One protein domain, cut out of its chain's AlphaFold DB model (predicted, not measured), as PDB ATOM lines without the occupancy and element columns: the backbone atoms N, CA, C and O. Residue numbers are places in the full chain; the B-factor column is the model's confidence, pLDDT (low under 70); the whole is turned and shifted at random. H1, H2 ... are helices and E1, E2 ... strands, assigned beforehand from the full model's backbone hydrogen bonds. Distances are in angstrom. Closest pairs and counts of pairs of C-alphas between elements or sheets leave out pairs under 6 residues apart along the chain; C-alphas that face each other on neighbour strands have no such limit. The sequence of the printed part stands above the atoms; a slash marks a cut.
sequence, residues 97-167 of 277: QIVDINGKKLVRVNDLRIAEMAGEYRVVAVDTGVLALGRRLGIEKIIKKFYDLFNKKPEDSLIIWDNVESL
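This is residues 97 to 167 of the 277 residues of the protein "MgtE intracellular N domain protein" of Clostridium ljungdahlii (UniProt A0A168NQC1). Two small three-stranded sheets, E2-E1-E6 and E3-E4-E5, are joined where E2 runs on into E3; the long hairpin E3-E4 reaches to one end of the domain, and a helical hairpin, H1 and H2, makes the opposite end. Residues 145 to 151, of which 145 to 149 belong to H2, stick out. The printed part has 71 residues, in the order E1 E2 E3 E4 H1 H2 E5 E6; both sheets are antiparallel and the class is mixed. It is only just loose, close to compact, with a radius of gyration of the C-alphas of 13.8 A and spans of 40 by 31 by 19 A.

E1, residues 97 to 100, begins at C-alpha 97 (-6.932, 82.239, 24.262). E2 is residues 105 to 108, E3 111 to 117, 19.2 A long, and E4 120 to 127, 20.2 A. H1 is residues 130 to 137, 10.5 A, and H2 140 to 149, 14.3 A. E5 is residues 158 to 160; E6, 164 to 166, ends at C-alpha 166 (-1.237, 80.073, 28.592).

In the hairpin E1-E2, N 98 and O 107 are 2.9 A apart; on the other side of E1, N 99 and O 165 of E6 are 2.9 A apart. E2 runs on into E3 across two residues, at 89 degrees. E3 and E4 form a hairpin, with N 113 and O 125 at 2.8 A; E4 and E5 have N 126 and O 159 at 2.8 A. H1 only grazes this sheet, with residues 131 to 136. H1 and H2 touch, the closest C-alphas being Gly 134 and Glu 140, 4.3 A, opposite ways at a shallow tilt of 33 degrees, only just short of steep. In both helices every O i to N i+4 pair is within hydrogen-bond range.

The farthest C-alphas, Ala 118 and Leu 149, are 42.4 A apart. The printed part has no cut and no long link. Residues 155, 156 and 167 are under 70 in pLDDT.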
ATOM      1  N   GLN A  97      -7.820  81.123  24.527       86.00
ATOM      2  CA  GLN A  97      -6.932  82.239  24.262       86.00
ATOM      3  C   GLN A  97      -5.567  81.965  24.891       86.00
ATOM      4  O   GLN A  97      -5.461  81.488  26.021       86.00
ATOM      5  N   ILE A  98      -4.530  82.242  24.116       87.06
ATOM      6  CA  ILE A  98      -3.129  82.144  24.505       87.06
ATOM      7  C   ILE A  98      -2.408  83.396  24.020       87.06
ATOM      8  O   ILE A  98      -2.862  84.049  23.078       87.06
ATOM      9  N   VAL A  99      -1.263  83.690  24.618       86.94
ATOM     10  CA  VAL A  99      -0.392  84.760  24.140       86.94
ATOM     11  C   VAL A  99       0.662  84.175  23.209       86.94
ATOM     12  O   VAL A  99       1.344  83.207  23.562       86.94
ATOM     13  N   ASP A 100       0.786  84.773  22.025       89.25
ATOM     14  CA  ASP A 100       1.947  84.612  21.155       89.25
ATOM     15  C   ASP A 100       3.026  85.599  21.596       89.25
ATOM     16  O   ASP A 100       2.932  86.795  21.328       89.25
ATOM     17  N   ILE A 101       4.054  85.095  22.274       85.81
ATOM     18  CA  ILE A 101       5.144  85.921  22.806       85.81
ATOM     19  C   ILE A 101       5.931  86.608  21.685       85.81
ATOM     20  O   ILE A 101       6.389  87.731  21.855       85.81
ATOM     21  N   ASN A 102       6.096  85.955  20.533       83.50
ATOM     22  CA  ASN A 102       6.868  86.523  19.428       83.50
ATOM     23  C   ASN A 102       6.015  87.454  18.560       83.50
ATOM     24  O   ASN A 102       6.500  88.467  18.068       83.50
ATOM     25  N   GLY A 103       4.752  87.083  18.354       80.62
ATOM     26  CA  GLY A 103       3.779  87.889  17.622       80.62
ATOM     27  C   GLY A 103       3.165  89.031  18.430       80.62
ATOM     28  O   GLY A 103       2.406  89.790  17.839       80.62
ATOM     29  N   LYS A 104       3.469  89.119  19.734       83.19
ATOM     30  CA  LYS A 104       2.995  90.139  20.684       83.19
ATOM     31  C   LYS A 104       1.488  90.350  20.629       83.19
ATOM     32  O   LYS A 104       0.999  91.459  20.497       83.19
ATOM     33  N   LYS A 105       0.738  89.252  20.652       84.25
ATOM     34  CA  LYS A 105      -0.715  89.334  20.515       84.25
ATOM     35  C   LYS A 105      -1.439  88.186  21.172       84.25
ATOM     36  O   LYS A 105      -0.908  87.077  21.330       84.25
ATOM     37  N   LEU A 106      -2.701  88.445  21.469       86.12
ATOM     38  CA  LEU A 106      -3.625  87.429  21.913       86.12
ATOM     39  C   LEU A 106      -4.184  86.650  20.722       86.12
ATOM     40  O   LEU A 106      -4.681  87.209  19.747       86.12
ATOM     41  N   VAL A 107      -4.141  85.322  20.797       87.94
ATOM     42  CA  VAL A 107      -4.643  84.458  19.725       87.94
ATOM     43  C   VAL A 107      -5.474  83.315  20.272       87.94
ATOM     44  O   VAL A 107      -5.297  82.851  21.397       87.94
ATOM     45  N   ARG A 108      -6.376  82.811  19.432       89.19
ATOM     46  CA  ARG A 108      -7.183  81.631  19.737       89.19
ATOM     47  C   ARG A 108      -6.549  80.372  19.161       89.19
ATOM     48  O   ARG A 108      -6.220  80.310  17.977       89.19
ATOM     49  N   VAL A 109      -6.452  79.335  19.987       91.56
ATOM     50  CA  VAL A 109      -5.999  78.003  19.576       91.56
ATOM     51  C   VAL A 109      -7.068  77.360  18.693       91.56
ATOM     52  O   VAL A 109      -8.068  76.822  19.179       91.56
ATOM     53  N   ASN A 110      -6.860  77.380  17.380       92.94
ATOM     54  CA  ASN A 110      -7.777  76.723  16.458       92.94
ATOM     55  C   ASN A 110      -7.471  75.234  16.350       92.94
ATOM     56  O   ASN A 110      -8.409  74.445  16.302       92.94
ATOM     57  N   ASP A 111      -6.205  74.829  16.349       94.12
ATOM     58  CA  ASP A 111      -5.782  73.428  16.272       94.12
ATOM     59  C   ASP A 111      -4.388  73.248  16.900       94.12
ATOM     60  O   ASP A 111      -3.714  74.218  17.247       94.12
ATOM     61  N   LEU A 112      -3.951  72.000  17.067       94.88
ATOM     62  CA  LEU A 112      -2.653  71.673  17.663       94.88
ATOM     63  C   LEU A 112      -1.853  70.782  16.729       94.88
ATOM     64  O   LEU A 112      -2.354  69.758  16.260       94.88
ATOM     65  N   ARG A 113      -0.590  71.135  16.502       95.69
ATOM     66  CA  ARG A 113       0.353  70.291  15.778       95.69
ATOM     67  C   ARG A 113       1.074  69.378  16.755       95.69
ATOM     68  O   ARG A 113       1.723  69.827  17.696       95.69
ATOM     69  N   ILE A 114       0.971  68.085  16.485       96.75
ATOM     70  CA  ILE A 114       1.583  67.012  17.255       96.75
ATOM     71  C   ILE A 114       2.661  66.361  16.386       96.75
ATOM     72  O   ILE A 114       2.476  66.201  15.173       96.75
ATOM     73  N   ALA A 115       3.791  66.001  16.986       96.62
ATOM     74  CA  ALA A 115       4.866  65.271  16.324       96.62
ATOM     75  C   ALA A 115       5.408  64.148  17.213       96.62
ATOM     76  O   ALA A 115       5.383  64.250  18.438       96.62
ATOM     77  N   GLU A 116       5.881  63.077  16.582       95.31
ATOM     78  CA  GLU A 116       6.606  61.991  17.236       95.31
ATOM     79  C   GLU A 116       8.071  62.398  17.441       95.31
ATOM     80  O   GLU A 116       8.770  62.754  16.493       95.31
ATOM     81  N   MET A 117       8.544  62.325  18.682       91.44
ATOM     82  CA  MET A 117       9.908  62.648  19.092       91.44
ATOM     83  C   MET A 117      10.388  61.572  20.063       91.44
ATOM     84  O   MET A 117       9.771  61.362  21.103       91.44
ATOM     85  N   ALA A 118      11.471  60.870  19.715       89.06
ATOM     86  CA  ALA A 118      12.018  59.771  20.522       89.06
ATOM     87  C   ALA A 118      10.969  58.709  20.941       89.06
ATOM     88  O   ALA A 118      11.043  58.147  22.028       89.06
ATOM     89  N   GLY A 119       9.984  58.437  20.071       87.94
ATOM     90  CA  GLY A 119       8.908  57.467  20.320       87.94
ATOM     91  C   GLY A 119       7.714  58.006  21.121       87.94
ATOM     92  O   GLY A 119       6.769  57.263  21.366       87.94
ATOM     93  N   GLU A 120       7.716  59.285  21.499       91.25
ATOM     94  CA  GLU A 120       6.616  59.938  22.213       91.25
ATOM     95  C   GLU A 120       5.944  60.995  21.334       91.25
ATOM     96  O   GLU A 120       6.612  61.702  20.584       91.25
ATOM     97  N   TYR A 121       4.626  61.167  21.451       95.25
ATOM     98  CA  TYR A 121       3.935  62.268  20.774       95.25
ATOM     99  C   TYR A 121       3.900  63.507  21.654       95.25
ATOM    100  O   TYR A 121       3.453  63.453  22.804       95.25
ATOM    101  N   ARG A 122       4.334  64.635  21.094       94.88
ATOM    102  CA  ARG A 122       4.373  65.930  21.775       94.88
ATOM    103  C   ARG A 122       3.670  67.007  20.970       94.88
ATOM    104  O   ARG A 122       3.694  66.979  19.740       94.88
ATOM    105  N   VAL A 123       3.040  67.950  21.665       94.88
ATOM    106  CA  VAL A 123       2.506  69.169  21.047       94.88
ATOM    107  C   VAL A 123       3.678  70.100  20.753       94.88
ATOM    108  O   VAL A 123       4.341  70.559  21.676       94.88
ATOM    109  N   VAL A 124       3.937  70.356  19.472       94.69
ATOM    110  CA  VAL A 124       5.095  71.144  19.015       94.69
ATOM    111  C   VAL A 124       4.721  72.556  18.576       94.69
ATOM    112  O   VAL A 124       5.567  73.446  18.580       94.69
ATOM    113  N   ALA A 125       3.463  72.775  18.188       94.19
ATOM    114  CA  ALA A 125       2.977  74.088  17.784       94.19
ATOM    115  C   ALA A 125       1.459  74.211  17.946       94.19
ATOM    116  O   ALA A 125       0.724  73.216  17.907       94.19
ATOM    117  N   VAL A 126       1.001  75.450  18.066       93.50
ATOM    118  CA  VAL A 126      -0.399  75.859  18.002       93.50
ATOM    119  C   VAL A 126      -0.690  76.409  16.611       93.50
ATOM    120  O   VAL A 126       0.077  77.204  16.082       93.50
ATOM    121  N   ASP A 127      -1.797  75.982  16.015       93.19
ATOM    122  CA  ASP A 127      -2.300  76.514  14.750       93.19
ATOM    123  C   ASP A 127      -3.461  77.469  15.052       93.19
ATOM    124  O   ASP A 127      -4.484  77.068  15.616       93.19
ATOM    125  N   THR A 128      -3.292  78.741  14.699       90.75
ATOM    126  CA  THR A 128      -4.277  79.813  14.917       90.75
ATOM    127  C   THR A 128      -5.045  80.171  13.644       90.75
ATOM    128  O   THR A 128      -5.830  81.116  13.620       90.75
ATOM    129  N   GLY A 129      -4.898  79.389  12.572       88.44
ATOM    130  CA  GLY A 129      -5.289  79.822  11.233       88.44
ATOM    131  C   GLY A 129      -6.759  79.638  10.919       88.44
ATOM    132  O   GLY A 129      -7.423  78.723  11.412       88.44
ATOM    133  N   VAL A 130      -7.267  80.453   9.993       83.25
ATOM    134  CA  VAL A 130      -8.659  80.363   9.516       83.25
ATOM    135  C   VAL A 130      -8.924  79.008   8.846       83.25
ATOM    136  O   VAL A 130     -10.002  78.430   8.996       83.25
ATOM    137  N   LEU A 131      -7.927  78.436   8.162       83.62
ATOM    138  CA  LEU A 131      -8.030  77.076   7.626       83.62
ATOM    139  C   LEU A 131      -8.154  76.018   8.728       83.62
ATOM    140  O   LEU A 131      -8.863  75.030   8.535       83.62
ATOM    141  N   ALA A 132      -7.492  76.206   9.869       83.50
ATOM    142  CA  ALA A 132      -7.587  75.293  11.001       83.50
ATOM    143  C   ALA A 132      -8.981  75.285  11.613       83.50
ATOM    144  O   ALA A 132      -9.572  74.219  11.808       83.50
ATOM    145  N   LEU A 133      -9.556  76.474  11.785       83.38
ATOM    146  CA  LEU A 133     -10.953  76.629  12.165       83.38
ATOM    147  C   LEU A 133     -11.886  75.981  11.126       83.38
ATOM    148  O   LEU A 133     -12.781  75.207  11.472       83.38
ATOM    149  N   GLY A 134     -11.619  76.212   9.840       84.62
ATOM    150  CA  GLY A 134     -12.356  75.623   8.725       84.62
ATOM    151  C   GLY A 134     -12.391  74.095   8.735       84.62
ATOM    152  O   GLY A 134     -13.437  73.504   8.460       84.62
ATOM    153  N   ARG A 135     -11.273  73.442   9.080       85.94
ATOM    154  CA  ARG A 135     -11.199  71.978   9.233       85.94
ATOM    155  C   ARG A 135     -12.109  71.485  10.350       85.94
ATOM    156  O   ARG A 135     -12.826  70.505  10.158       85.94
ATOM    157  N   ARG A 136     -12.108  72.172  11.495       83.69
ATOM    158  CA  ARG A 136     -12.923  71.800  12.661       83.69
ATOM    159  C   ARG A 136     -14.416  71.985  12.422       83.69
ATOM    160  O   ARG A 136     -15.199  71.149  12.859       83.69
ATOM    161  N   LEU A 137     -14.794  73.034  11.694       85.12
ATOM    162  CA  LEU A 137     -16.185  73.322  11.333       85.12
ATOM    163  C   LEU A 137     -16.668  72.559  10.085       85.12
ATOM    164  O   LEU A 137     -17.843  72.621   9.740       85.12
ATOM    165  N   GLY A 138     -15.779  71.840   9.389       84.56
ATOM    166  CA  GLY A 138     -16.114  71.080   8.178       84.56
ATOM    167  C   GLY A 138     -16.303  71.929   6.912       84.56
ATOM    168  O   GLY A 138     -16.792  71.424   5.904       84.56
ATOM    169  N   ILE A 139     -15.890  73.199   6.934       87.25
ATOM    170  CA  ILE A 139     -16.064  74.177   5.843       87.25
ATOM    171  C   ILE A 139     -14.764  74.502   5.093       87.25
ATOM    172  O   ILE A 139     -14.734  75.405   4.260       87.25
ATOM    173  N   GLU A 140     -13.684  73.754   5.338       85.44
ATOM    174  CA  GLU A 140     -12.363  73.971   4.723       85.44
ATOM    175  C   GLU A 140     -12.425  74.136   3.193       85.44
ATOM    176  O   GLU A 140     -11.783  75.021   2.635       85.44
ATOM    177  N   LYS A 141     -13.232  73.316   2.501       86.50
ATOM    178  CA  LYS A 141     -13.379  73.380   1.035       86.50
ATOM    179  C   LYS A 141     -13.992  74.698   0.556       86.50
ATOM    180  O   LYS A 141     -13.631  75.171  -0.516       86.50
ATOM    181  N   ILE A 142     -14.923  75.260   1.325       88.12
ATOM    182  CA  ILE A 142     -15.567  76.541   1.012       88.12
ATOM    183  C   ILE A 142     -14.532  77.653   1.173       88.12
ATOM    184  O   ILE A 142     -14.315  78.419   0.243       88.12
ATOM    185  N   ILE A 143     -13.826  77.668   2.306       85.56
ATOM    186  CA  ILE A 143     -12.793  78.664   2.604       85.56
ATOM    187  C   ILE A 143     -11.684  78.647   1.542       85.56
ATOM    188  O   ILE A 143     -11.325  79.703   1.031       85.56
ATOM    189  N   LYS A 144     -11.193  77.465   1.142       86.19
ATOM    190  CA  LYS A 144     -10.191  77.343   0.066       86.19
ATOM    191  C   LYS A 144     -10.674  77.950  -1.252       86.19
ATOM    192  O   LYS A 144      -9.966  78.769  -1.818       86.19
ATOM    193  N   LYS A 145     -11.907  77.641  -1.677       88.44
ATOM    194  CA  LYS A 145     -12.495  78.245  -2.886       88.44
ATOM    195  C   LYS A 145     -12.562  79.770  -2.810       88.44
ATOM    196  O   LYS A 145     -12.338  80.423  -3.821       88.44
ATOM    197  N   PHE A 146     -12.877  80.332  -1.643       88.19
ATOM    198  CA  PHE A 146     -12.854  81.781  -1.449       88.19
ATOM    199  C   PHE A 146     -11.436  82.344  -1.613       88.19
ATOM    200  O   PHE A 146     -11.251  83.276  -2.386       88.19
ATOM    201  N   TYR A 147     -10.431  81.764  -0.954       87.25
ATOM    202  CA  TYR A 147      -9.033  82.189  -1.113       87.25
ATOM    203  C   TYR A 147      -8.567  82.129  -2.574       87.25
ATOM    204  O   TYR A 147      -8.017  83.111  -3.075       87.25
ATOM    205  N   ASP A 148      -8.874  81.030  -3.269       86.25
ATOM    206  CA  ASP A 148      -8.541  80.841  -4.682       86.25
ATOM    207  C   ASP A 148      -9.223  81.900  -5.572       86.25
ATOM    208  O   ASP A 148      -8.579  82.480  -6.444       86.25
ATOM    209  N   LEU A 149     -10.504  82.211  -5.321       90.88
ATOM    210  CA  LEU A 149     -11.267  83.217  -6.075       90.88
ATOM    211  C   LEU A 149     -10.689  84.632  -5.925       90.88
ATOM    212  O   LEU A 149     -10.707  85.410  -6.875       90.88
ATOM    213  N   PHE A 150     -10.170  84.963  -4.742       87.25
ATOM    214  CA  PHE A 150      -9.560  86.263  -4.452       87.25
ATOM    215  C   PHE A 150      -8.040  86.291  -4.682       87.25
ATOM    216  O   PHE A 150      -7.402  87.296  -4.371       87.25
ATOM    217  N   ASN A 151      -7.454  85.208  -5.210       82.62
ATOM    218  CA  ASN A 151      -6.012  85.033  -5.412       82.62
ATOM    219  C   ASN A 151      -5.176  85.334  -4.148       82.62
ATOM    220  O   ASN A 151      -4.050  85.831  -4.218       82.62
ATOM    221  N   LYS A 152      -5.750  85.057  -2.972       80.38
ATOM    222  CA  LYS A 152      -5.099  85.209  -1.667       80.38
ATOM    223  C   LYS A 152      -4.649  83.842  -1.178       80.38
ATOM    224  O   LYS A 152      -5.346  82.851  -1.372       80.38
ATOM    225  N   LYS A 153      -3.513  83.780  -0.485       73.00
ATOM    226  CA  LYS A 153      -3.096  82.570   0.231       73.00
ATOM    227  C   LYS A 153      -3.465  82.705   1.709       73.00
ATOM    228  O   LYS A 153      -3.287  83.787   2.262       73.00
ATOM    229  N   PRO A 154      -3.986  81.646   2.342       70.06
ATOM    230  CA  PRO A 154      -4.137  81.634   3.786       70.06
ATOM    231  C   PRO A 154      -2.749  81.719   4.422       70.06
ATOM    232  O   PRO A 154      -1.842  80.998   4.009       70.06
ATOM    233  N   GLU A 155      -2.586  82.621   5.386       66.44
ATOM    234  CA  GLU A 155      -1.336  82.752   6.131       66.44
ATOM    235  C   GLU A 155      -1.066  81.482   6.945       66.44
ATOM    236  O   GLU A 155      -1.976  80.911   7.557       66.44
ATOM    237  N   ASP A 156       0.193  81.037   6.941       62.16
ATOM    238  CA  ASP A 156       0.668  80.007   7.858       62.16
ATOM    239  C   ASP A 156       0.793  80.636   9.247       62.16
ATOM    240  O   ASP A 156       1.691  81.426   9.522       62.16
ATOM    241  N   SER A 157      -0.133  80.288  10.129       84.88
ATOM    242  CA  SER A 157      -0.251  80.866  11.466       84.88
ATOM    243  C   SER A 157       0.067  79.807  12.528       84.88
ATOM    244  O   SER A 157      -0.762  79.445  13.368       84.88
ATOM    245  N   LEU A 158       1.260  79.222  12.407       90.56
ATOM    246  CA  LEU A 158       1.786  78.236  13.345       90.56
ATOM    247  C   LEU A 158       2.712  78.920  14.348       90.56
ATOM    248  O   LEU A 158       3.743  79.470  13.969       90.56
ATOM    249  N   ILE A 159       2.376  78.812  15.628       91.06
ATOM    250  CA  ILE A 159       3.178  79.323  16.740       91.06
ATOM    251  C   ILE A 159       3.843  78.131  17.417       91.06
ATOM    252  O   ILE A 159       3.162  77.214  17.877       91.06
ATOM    253  N   ILE A 160       5.174  78.115  17.460       92.38
ATOM    254  CA  ILE A 160       5.937  77.051  18.129       92.38
ATOM    255  C   ILE A 160       5.597  77.063  19.621       92.38
ATOM    256  O   ILE A 160       5.459  78.130  20.213       92.38
ATOM    257  N   TRP A 161       5.478  75.882  20.234       91.19
ATOM    258  CA  TRP A 161       5.035  75.741  21.624       91.19
ATOM    259  C   TRP A 161       5.833  76.603  22.619       91.19
ATOM    260  O   TRP A 161       5.264  77.167  23.550       91.19
ATOM    261  N   ASP A 162       7.138  76.761  22.404       87.81
ATOM    262  CA  ASP A 162       7.996  77.559  23.284       87.81
ATOM    263  C   ASP A 162       7.643  79.057  23.284       87.81
ATOM    264  O   ASP A 162       7.881  79.736  24.285       87.81
ATOM    265  N   ASN A 163       6.985  79.548  22.232       87.00
ATOM    266  CA  ASN A 163       6.508  80.929  22.114       87.00
ATOM    267  C   ASN A 163       5.062  81.106  22.598       87.00
ATOM    268  O   ASN A 163       4.514  82.198  22.497       87.00
ATOM    269  N   VAL A 164       4.438  80.048  23.121       87.31
ATOM    270  CA  VAL A 164       3.084  80.097  23.676       87.31
ATOM    271  C   VAL A 164       3.150  80.341  25.178       87.31
ATOM    272  O   VAL A 164       3.882  79.649  25.893       87.31
ATOM    273  N   GLU A 165       2.344  81.279  25.664       83.12
ATOM    274  CA  GLU A 165       2.028  81.423  27.086       83.12
ATOM    275  C   GLU A 165       0.521  81.217  27.300       83.12
ATOM    276  O   GLU A 165      -0.316  81.792  26.600       83.12
ATOM    277  N   SER A 166       0.163  80.348  28.249       75.00
ATOM    278  CA  SER A 166      -1.237  80.073  28.592       75.00
ATOM    279  C   SER A 166      -1.779  81.144  29.529       75.00
ATOM    280  O   SER A 166      -1.148  81.453  30.538       75.00
ATOM    281  N   LEU A 167      -2.988  81.631  29.248       63.94
ATOM    282  CA  LEU A 167      -3.701  82.546  30.140       63.94
ATOM    283  C   LEU A 167      -4.503  81.848  31.236       63.94
ATOM    284  O   LEU A 167      -4.832  82.452  32.260       63.94
TER     285      LEU A 167